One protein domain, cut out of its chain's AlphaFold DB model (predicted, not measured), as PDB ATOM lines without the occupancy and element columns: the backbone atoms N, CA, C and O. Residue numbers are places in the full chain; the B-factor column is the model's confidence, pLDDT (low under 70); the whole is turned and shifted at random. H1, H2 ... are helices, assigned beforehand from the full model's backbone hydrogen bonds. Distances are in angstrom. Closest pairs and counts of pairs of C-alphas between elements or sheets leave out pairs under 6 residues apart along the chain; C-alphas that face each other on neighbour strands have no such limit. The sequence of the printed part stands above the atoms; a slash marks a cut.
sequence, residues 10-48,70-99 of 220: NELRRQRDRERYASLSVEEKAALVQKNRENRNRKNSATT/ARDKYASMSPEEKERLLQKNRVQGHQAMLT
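What this domain is: This is residues 10 to 48 and 70 to 99 of the 220 residues of an uncharacterized protein of Oryza punctata (UniProt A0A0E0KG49). Two separate helical corners stand with open space between them: H1 and the long H2 make one V, the short H3 and long H4 the other. The printed part has 69 residues with four named helices, H1 to H4 in order, and no named strand; the class is all helix. It is extended, with a radius of gyration of the C-alphas of 19.6 A and spans of 46 by 31 by 28 A.

Where its parts are: H1, residues 10 to 22, begins at C-alpha 10 (34.683, -60.731, -22.002) and measures 18.4 A. H2, residues 26 to 48, measures 33.2 A. H3, residues 70 to 76, measures 10.1 A. H4, residues 79 to 98, measures 29.2 A and ends at C-alpha 98 (58.189, -35.679, -61.485).

How they stand to each other: H1 and H2 are close but not clearly touching, their closest C-alphas, of Tyr 21 and Lys 29, 7.7 A apart; they run opposite ways at a steep tilt of 61 degrees. H3 and H4 are likewise close but not clearly touching, at Tyr 74 and Lys 82, C-alphas 7.6 A apart; they run opposite ways at 36 degrees, only just steep. H1 and H2 are each apart from H3 and H4. In the four helices every O i to N i+4 pair is within hydrogen-bond range.

The domain as a whole: The farthest C-alphas, of Leu 12 and Leu 98, are 53.4 A apart. Residues 49 to 69 are not printed; C-alphas 48 and 70 are 22.8 A apart across this cut. The links H1 to H2 and H3 to H4 are tight. The pLDDT is under 70 at residues 46 to 48 and 93 to 99.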
ATOM      1  N   ASN A  10      33.872 -61.572 -21.122       87.94
ATOM      2  CA  ASN A  10      34.683 -60.731 -22.002       87.94
ATOM      3  C   ASN A  10      33.848 -60.213 -23.181       87.94
ATOM      4  O   ASN A  10      33.827 -59.017 -23.466       87.94
ATOM      5  N   GLU A  11      33.049 -61.075 -23.800       89.25
ATOM      6  CA  GLU A  11      32.223 -60.664 -24.928       89.25
ATOM      7  C   GLU A  11      31.116 -59.672 -24.543       89.25
ATOM      8  O   GLU A  11      30.854 -58.729 -25.288       89.25
ATOM      9  N   LEU A  12      30.555 -59.790 -23.335       89.25
ATOM     10  CA  LEU A  12      29.644 -58.788 -22.765       89.25
ATOM     11  C   LEU A  12      30.330 -57.450 -22.460       89.25
ATOM     12  O   LEU A  12      29.688 -56.401 -22.517       89.25
ATOM     13  N   ARG A  13      31.621 -57.448 -22.103       88.94
ATOM     14  CA  ARG A  13      32.399 -56.203 -21.975       88.94
ATOM     15  C   ARG A  13      32.573 -55.554 -23.344       88.94
ATOM     16  O   ARG A  13      32.112 -54.432 -23.528       88.94
ATOM     17  N   ARG A  14      33.078 -56.311 -24.323       88.81
ATOM     18  CA  ARG A  14      33.262 -55.851 -25.710       88.81
ATOM     19  C   ARG A  14      31.967 -55.332 -26.326       88.81
ATOM     20  O   ARG A  14      31.976 -54.324 -27.024       88.81
ATOM     21  N   GLN A  15      30.840 -55.995 -26.067       90.69
ATOM     22  CA  GLN A  15      29.538 -55.532 -26.536       90.69
ATOM     23  C   GLN A  15      29.170 -54.165 -25.949       90.69
ATOM     24  O   GLN A  15      28.810 -53.266 -26.705       90.69
ATOM     25  N   ARG A  16      29.309 -53.984 -24.632       90.94
ATOM     26  CA  ARG A  16      29.034 -52.692 -23.984       90.94
ATOM     27  C   ARG A  16      29.961 -51.588 -24.480       90.94
ATOM     28  O   ARG A  16      29.509 -50.461 -24.652       90.94
ATOM     29  N   ASP A  17      31.223 -51.903 -24.751       91.44
ATOM     30  CA  ASP A  17      32.180 -50.933 -25.291       91.44
ATOM     31  C   ASP A  17      31.791 -50.492 -26.708       91.44
ATOM     32  O   ASP A  17      31.792 -49.293 -27.006       91.44
ATOM     33  N   ARG A  18      31.345 -51.433 -27.554       90.19
ATOM     34  CA  ARG A  18      30.784 -51.128 -28.880       90.19
ATOM     35  C   ARG A  18      29.551 -50.232 -28.789       90.19
ATOM     36  O   ARG A  18      29.483 -49.228 -29.491       90.19
ATOM     37  N   GLU A  19      28.596 -50.566 -27.922       91.94
ATOM     38  CA  GLU A  19      27.368 -49.781 -27.722       91.94
ATOM     39  C   GLU A  19      27.670 -48.377 -27.181       91.94
ATOM     40  O   GLU A  19      27.121 -47.381 -27.663       91.94
ATOM     41  N   ARG A  20      28.615 -48.273 -26.236       91.81
ATOM     42  CA  ARG A  20      29.095 -46.993 -25.708       91.81
ATOM     43  C   ARG A  20      29.707 -46.139 -26.811       91.81
ATOM     44  O   ARG A  20      29.380 -44.962 -26.898       91.81
ATOM     45  N   TYR A  21      30.561 -46.712 -27.659       88.81
ATOM     46  CA  TYR A  21      31.179 -45.984 -28.769       88.81
ATOM     47  C   TYR A  21      30.162 -45.591 -29.848       88.81
ATOM     48  O   TYR A  21      30.215 -44.479 -30.371       88.81
ATOM     49  N   ALA A  22      29.213 -46.473 -30.175       92.75
ATOM     50  CA  ALA A  22      28.150 -46.189 -31.137       92.75
ATOM     51  C   ALA A  22      27.281 -45.001 -30.699       92.75
ATOM     52  O   ALA A  22      26.876 -44.207 -31.544       92.75
ATOM     53  N   SER A  23      27.083 -44.851 -29.388       92.69
ATOM     54  CA  SER A  23      26.310 -43.765 -28.780       92.69
ATOM     55  C   SER A  23      27.048 -42.419 -28.726       92.69
ATOM     56  O   SER A  23      26.426 -41.412 -28.403       92.69
ATOM     57  N   LEU A  24      28.354 -42.377 -29.025       92.50
ATOM     58  CA  LEU A  24      29.117 -41.126 -29.059       92.50
ATOM     59  C   LEU A  24      28.796 -40.314 -30.316       92.50
ATOM     60  O   LEU A  24      28.743 -40.850 -31.432       92.50
ATOM     61  N   SER A  25      28.686 -39.001 -30.132       90.44
ATOM     62  CA  SER A  25      28.621 -38.025 -31.221       90.44
ATOM     63  C   SER A  25      29.910 -38.001 -32.052       90.44
ATOM     64  O   SER A  25      30.957 -38.537 -31.666       90.44
ATOM     65  N   VAL A  26      29.845 -37.371 -33.226       91.94
ATOM     66  CA  VAL A  26      30.997 -37.242 -34.130       91.94
ATOM     67  C   VAL A  26      32.118 -36.439 -33.460       91.94
ATOM     68  O   VAL A  26      33.289 -36.814 -33.546       91.94
ATOM     69  N   GLU A  27      31.762 -35.387 -32.727       91.38
ATOM     70  CA  GLU A  27      32.682 -34.526 -31.989       91.38
ATOM     71  C   GLU A  27      33.374 -35.280 -30.846       91.38
ATOM     72  O   GLU A  27      34.591 -35.178 -30.677       91.38
ATOM     73  N   GLU A  28      32.635 -36.093 -30.089       91.38
ATOM     74  CA  GLU A  28      33.201 -36.905 -29.006       91.38
ATOM     75  C   GLU A  28      34.137 -37.996 -29.531       91.38
ATOM     76  O   GLU A  28      35.198 -38.241 -28.947       91.38
ATOM     77  N   LYS A  29      33.796 -38.622 -30.665       92.19
ATOM     78  CA  LYS A  29      34.683 -39.577 -31.345       92.19
ATOM     79  C   LYS A  29      35.973 -38.901 -31.799       92.19
ATOM     80  O   LYS A  29      37.055 -39.449 -31.583       92.19
ATOM     81  N   ALA A  30      35.885 -37.696 -32.364       90.12
ATOM     82  CA  ALA A  30      37.058 -36.925 -32.766       90.12
ATOM     83  C   ALA A  30      37.946 -36.555 -31.563       90.12
ATOM     84  O   ALA A  30      39.166 -36.727 -31.618       90.12
ATOM     85  N   ALA A  31      37.342 -36.126 -30.451       92.50
ATOM     86  CA  ALA A  31      38.060 -35.824 -29.214       92.50
ATOM     87  C   ALA A  31      38.763 -37.064 -28.633       92.50
ATOM     88  O   ALA A  31      39.914 -36.982 -28.198       92.50
ATOM     89  N   LEU A  32      38.109 -38.232 -28.672       90.88
ATOM     90  CA  LEU A  32      38.700 -39.496 -28.231       90.88
ATOM     91  C   LEU A  32      39.921 -39.880 -29.079       90.88
ATOM     92  O   LEU A  32      40.974 -40.207 -28.528       90.88
ATOM     93  N   VAL A  33      39.815 -39.785 -30.408       91.44
ATOM     94  CA  VAL A  33      40.930 -40.048 -31.335       91.44
ATOM     95  C   VAL A  33      42.097 -39.095 -31.076       91.44
ATOM     96  O   VAL A  33      43.251 -39.530 -31.012       91.44
ATOM     97  N   GLN A  34      41.811 -37.809 -30.874       91.88
ATOM     98  CA  GLN A  34      42.826 -36.805 -30.572       91.88
ATOM     99  C   GLN A  34      43.557 -37.120 -29.257       91.88
ATOM    100  O   GLN A  34      44.788 -37.164 -29.229       91.88
ATOM    101  N   LYS A  35      42.819 -37.461 -28.194       91.56
ATOM    102  CA  LYS A  35      43.394 -37.880 -26.907       91.56
ATOM    103  C   LYS A  35      44.249 -39.145 -27.038       91.56
ATOM    104  O   LYS A  35      45.328 -39.233 -26.447       91.56
ATOM    105  N   ASN A  36      43.811 -40.118 -27.836       90.94
ATOM    106  CA  ASN A  36      44.579 -41.335 -28.107       90.94
ATOM    107  C   ASN A  36      45.884 -41.029 -28.851       90.94
ATOM    108  O   ASN A  36      46.935 -41.583 -28.519       90.94
ATOM    109  N   ARG A  37      45.852 -40.097 -29.808       91.19
ATOM    110  CA  ARG A  37      47.048 -39.621 -30.509       91.19
ATOM    111  C   ARG A  37      48.028 -38.935 -29.561       91.19
ATOM    112  O   ARG A  37      49.217 -39.240 -29.596       91.19
ATOM    113  N   GLU A  38      47.543 -38.062 -28.685       91.19
ATOM    114  CA  GLU A  38      48.363 -37.392 -27.668       91.19
ATOM    115  C   GLU A  38      48.981 -38.389 -26.684       91.19
ATOM    116  O   GLU A  38      50.166 -38.292 -26.364       91.19
ATOM    117  N   ASN A  39      48.217 -39.398 -26.257       88.44
ATOM    118  CA  ASN A  39      48.723 -40.483 -25.420       88.44
ATOM    119  C   ASN A  39      49.846 -41.267 -26.105       88.44
ATOM    120  O   ASN A  39      50.876 -41.517 -25.478       88.44
ATOM    121  N   ARG A  40      49.679 -41.619 -27.385       85.06
ATOM    122  CA  ARG A  40      50.731 -42.275 -28.177       85.06
ATOM    123  C   ARG A  40      51.966 -41.392 -28.294       85.06
ATOM    124  O   ARG A  40      53.068 -41.875 -28.072       85.06
ATOM    125  N   ASN A  41      51.792 -40.102 -28.575       85.06
ATOM    126  CA  ASN A  41      52.908 -39.162 -28.676       85.06
ATOM    127  C   ASN A  41      53.679 -39.054 -27.358       85.06
ATOM    128  O   ASN A  41      54.903 -39.119 -27.380       85.06
ATOM    129  N   ARG A  42      52.976 -38.971 -26.222       82.12
ATOM    130  CA  ARG A  42      53.595 -38.923 -24.892       82.12
ATOM    131  C   ARG A  42      54.365 -40.198 -24.567       82.12
ATOM    132  O   ARG A  42      55.482 -40.119 -24.066       82.12
ATOM    133  N   LYS A  43      53.779 -41.365 -24.867       81.50
ATOM    134  CA  LYS A  43      54.457 -42.659 -24.715       81.50
ATOM    135  C   LYS A  43      55.707 -42.701 -25.590       81.50
ATOM    136  O   LYS A  43      56.781 -42.941 -25.066       81.50
ATOM    137  N   ASN A  44      55.602 -42.342 -26.868       73.31
ATOM    138  CA  ASN A  44      56.741 -42.312 -27.786       73.31
ATOM    139  C   ASN A  44      57.851 -41.359 -27.315       73.31
ATOM    140  O   ASN A  44      59.019 -41.733 -27.359       73.31
ATOM    141  N   SER A  45      57.503 -40.164 -26.822       72.25
ATOM    142  CA  SER A  45      58.487 -39.222 -26.272       72.25
ATOM    143  C   SER A  45      59.122 -39.715 -24.968       72.25
ATOM    144  O   SER A  45      60.297 -39.452 -24.726       72.25
ATOM    145  N   ALA A  46      58.381 -40.460 -24.143       66.56
ATOM    146  CA  ALA A  46      58.917 -41.075 -22.930       66.56
ATOM    147  C   ALA A  46      59.815 -42.283 -23.251       66.56
ATOM    148  O   ALA A  46      60.849 -42.470 -22.623       66.56
ATOM    149  N   THR A  47      59.479 -43.072 -24.273       59.62
ATOM    150  CA  THR A  47      60.293 -44.212 -24.720       59.62
ATOM    151  C   THR A  47      61.605 -43.768 -25.381       59.62
ATOM    152  O   THR A  47      62.578 -44.518 -25.356       59.62
ATOM    153  N   THR A  48      61.681 -42.548 -25.931       51.72
ATOM    154  CA  THR A  48      62.948 -41.971 -26.420       51.72
ATOM    155  C   THR A  48      63.892 -41.518 -25.303       51.72
ATOM    156  O   THR A  48      65.099 -41.453 -25.525       51.72
ATOM    157  N   ALA A  70      56.480 -56.089 -41.805       88.69
ATOM    158  CA  ALA A  70      56.225 -55.777 -43.212       88.69
ATOM    159  C   ALA A  70      56.272 -57.021 -44.116       88.69
ATOM    160  O   ALA A  70      55.424 -57.160 -44.996       88.69
ATOM    161  N   ARG A  71      57.232 -57.928 -43.891       92.00
ATOM    162  CA  ARG A  71      57.321 -59.207 -44.610       92.00
ATOM    163  C   ARG A  71      56.143 -60.115 -44.286       92.00
ATOM    164  O   ARG A  71      55.521 -60.612 -45.215       92.00
ATOM    165  N   ASP A  72      55.803 -60.259 -43.011       90.88
ATOM    166  CA  ASP A  72      54.701 -61.114 -42.558       90.88
ATOM    167  C   ASP A  72      53.362 -60.604 -43.110       90.88
ATOM    168  O   ASP A  72      52.590 -61.374 -43.678       90.88
ATOM    169  N   LYS A  73      53.143 -59.280 -43.073       91.62
ATOM    170  CA  LYS A  73      51.995 -58.637 -43.725       91.62
ATOM    171  C   LYS A  73      51.966 -58.912 -45.227       91.62
ATOM    172  O   LYS A  73      50.906 -59.160 -45.779       91.62
ATOM    173  N   TYR A  74      53.107 -58.852 -45.911       90.19
ATOM    174  CA  TYR A  74      53.152 -59.151 -47.341       90.19
ATOM    175  C   TYR A  74      52.885 -60.630 -47.635       90.19
ATOM    176  O   TYR A  74      52.203 -60.946 -48.607       90.19
ATOM    177  N   ALA A  75      53.380 -61.540 -46.797       93.62
ATOM    178  CA  ALA A  75      53.146 -62.971 -46.941       93.62
ATOM    179  C   ALA A  75      51.656 -63.322 -46.807       93.62
ATOM    180  O   ALA A  75      51.164 -64.117 -47.606       93.62
ATOM    181  N   SER A  76      50.936 -62.684 -45.875       91.81
ATOM    182  CA  SER A  76      49.510 -62.933 -45.625       91.81
ATOM    183  C   SER A  76      48.543 -62.241 -46.592       91.81
ATOM    184  O   SER A  76      47.365 -62.587 -46.606       91.81
ATOM    185  N   MET A  77      49.010 -61.296 -47.415       93.06
ATOM    186  CA  MET A  77      48.163 -60.627 -48.409       93.06
ATOM    187  C   MET A  77      47.751 -61.555 -49.556       93.06
ATOM    188  O   MET A  77      48.552 -62.360 -50.060       93.06
ATOM    189  N   SER A  78      46.523 -61.351 -50.036       92.62
ATOM    190  CA  SER A  78      45.993 -62.015 -51.226       92.62
ATOM    191  C   SER A  78      46.746 -61.571 -52.499       92.62
ATOM    192  O   SER A  78      47.396 -60.518 -52.508       92.62
ATOM    193  N   PRO A  79      46.707 -62.354 -53.594       90.38
ATOM    194  CA  PRO A  79      47.322 -61.950 -54.861       90.38
ATOM    195  C   PRO A  79      46.753 -60.626 -55.398       90.38
ATOM    196  O   PRO A  79      47.514 -59.788 -55.876       90.38
ATOM    197  N   GLU A  80      45.452 -60.388 -55.226       91.88
ATOM    198  CA  GLU A  80      44.784 -59.149 -55.641       91.88
ATOM    199  C   GLU A  80      45.263 -57.934 -54.823       91.88
ATOM    200  O   GLU A  80      45.559 -56.869 -55.366       91.88
ATOM    201  N   GLU A  81      45.441 -58.089 -53.509       92.94
ATOM    202  CA  GLU A  81      45.984 -57.029 -52.648       92.94
ATOM    203  C   GLU A  81      47.437 -56.683 -53.002       92.94
ATOM    204  O   GLU A  81      47.833 -55.512 -52.980       92.94
ATOM    205  N   LYS A  82      48.234 -57.693 -53.372       92.69
ATOM    206  CA  LYS A  82      49.616 -57.509 -53.838       92.69
ATOM    207  C   LYS A  82      49.665 -56.747 -55.159       92.69
ATOM    208  O   LYS A  82      50.496 -55.847 -55.297       92.69
ATOM    209  N   GLU A  83      48.775 -57.055 -56.098       90.12
ATOM    210  CA  GLU A  83      48.665 -56.349 -57.378       90.12
ATOM    211  C   GLU A  83      48.269 -54.880 -57.182       90.12
ATOM    212  O   GLU A  83      48.923 -53.978 -57.715       90.12
ATOM    213  N   ARG A  84      47.294 -54.608 -56.308       90.94
ATOM    214  CA  ARG A  84      46.919 -53.232 -55.940       90.94
ATOM    215  C   ARG A  84      48.083 -52.458 -55.322       90.94
ATOM    216  O   ARG A  84      48.279 -51.280 -55.634       90.94
ATOM    217  N   LEU A  85      48.875 -53.099 -54.460       90.31
ATOM    218  CA  LEU A  85      50.070 -52.485 -53.877       90.31
ATOM    219  C   LEU A  85      51.129 -52.173 -54.948       90.31
ATOM    220  O   LEU A  85      51.704 -51.083 -54.940       90.31
ATOM    221  N   LEU A  86      51.363 -53.093 -55.887       88.12
ATOM    222  CA  LEU A  86      52.270 -52.898 -57.023       88.12
ATOM    223  C   LEU A  86      51.832 -51.728 -57.905       88.12
ATOM    224  O   LEU A  86      52.654 -50.877 -58.247       88.12
ATOM    225  N   GLN A  87      50.543 -51.640 -58.229       88.56
ATOM    226  CA  GLN A  87      50.002 -50.550 -59.035       88.56
ATOM    227  C   GLN A  87      50.162 -49.197 -58.334       88.56
ATOM    228  O   GLN A  87      50.610 -48.229 -58.949       88.56
ATOM    229  N   LYS A  88      49.915 -49.145 -57.021       89.00
ATOM    230  CA  LYS A  88      50.173 -47.950 -56.209       89.00
ATOM    231  C   LYS A  88      51.651 -47.549 -56.219       89.00
ATOM    232  O   LYS A  88      51.952 -46.370 -56.379       89.00
ATOM    233  N   ASN A  89      52.565 -48.512 -56.094       86.62
ATOM    234  CA  ASN A  89      54.007 -48.249 -56.128       86.62
ATOM    235  C   ASN A  89      54.470 -47.725 -57.494       86.62
ATOM    236  O   ASN A  89      55.309 -46.830 -57.538       86.62
ATOM    237  N   ARG A  90      53.904 -48.222 -58.601       82.75
ATOM    238  CA  ARG A  90      54.183 -47.699 -59.951       82.75
ATOM    239  C   ARG A  90      53.759 -46.236 -60.086       82.75
ATOM    240  O   ARG A  90      54.552 -45.409 -60.523       82.75
ATOM    241  N   VAL A  91      52.546 -45.901 -59.638       77.38
ATOM    242  CA  VAL A  91      52.037 -44.517 -59.651       77.38
ATOM    243  C   VAL A  91      52.897 -43.600 -58.776       77.38
ATOM    244  O   VAL A  91      53.276 -42.514 -59.208       77.38
ATOM    245  N   GLN A  92      53.263 -44.043 -57.571       72.88
ATOM    246  CA  GLN A  92      54.116 -43.261 -56.670       72.88
ATOM    247  C   GLN A  92      55.548 -43.103 -57.195       72.88
ATOM    248  O   GLN A  92      56.120 -42.024 -57.063       72.88
ATOM    249  N   GLY A  93      56.118 -44.130 -57.829       67.12
ATOM    250  CA  GLY A  93      57.431 -44.055 -58.471       67.12
ATOM    251  C   GLY A  93      57.459 -43.049 -59.623       67.12
ATOM    252  O   GLY A  93      58.389 -42.250 -59.720       67.12
ATOM    253  N   HIS A  94      56.405 -43.011 -60.443       59.22
ATOM    254  CA  HIS A  94      56.254 -41.982 -61.474       59.22
ATOM    255  C   HIS A  94      56.073 -40.579 -60.880       59.22
ATOM    256  O   HIS A  94      56.662 -39.626 -61.383       59.22
ATOM    257  N   GLN A  95      55.333 -40.442 -59.775       57.59
ATOM    258  CA  GLN A  95      55.159 -39.158 -59.089       57.59
ATOM    259  C   GLN A  95      56.468 -38.645 -58.461       57.59
ATOM    260  O   GLN A  95      56.747 -37.450 -58.523       57.59
ATOM    261  N   ALA A  96      57.305 -39.538 -57.924       56.72
ATOM    262  CA  ALA A  96      58.609 -39.190 -57.361       56.72
ATOM    263  C   ALA A  96      59.624 -38.738 -58.426       56.72
ATOM    264  O   ALA A  96      60.471 -37.904 -58.131       56.72
ATOM    265  N   MET A  97      59.535 -39.239 -59.660       55.62
ATOM    266  CA  MET A  97      60.379 -38.790 -60.781       55.62
ATOM    267  C   MET A  97      59.972 -37.405 -61.316       55.62
ATOM    268  O   MET A  97      60.776 -36.735 -61.957       55.62
ATOM    269  N   LEU A  98      58.729 -36.977 -61.063       54.75
ATOM    270  CA  LEU A  98      58.189 -35.679 -61.485       54.75
ATOM    271  C   LEU A  98      58.442 -34.561 -60.463       54.75
ATOM    272  O   LEU A  98      58.406 -33.384 -60.818       54.75
ATOM    273  N   THR A  99      58.705 -34.898 -59.200       54.34
ATOM    274  CA  THR A  99      59.157 -33.923 -58.203       54.34
ATOM    275  C   THR A  99      60.658 -33.683 -58.368       54.34
ATOM    276  O   THR A  99      61.411 -34.655 -58.291       54.34
TER     277      THR A  99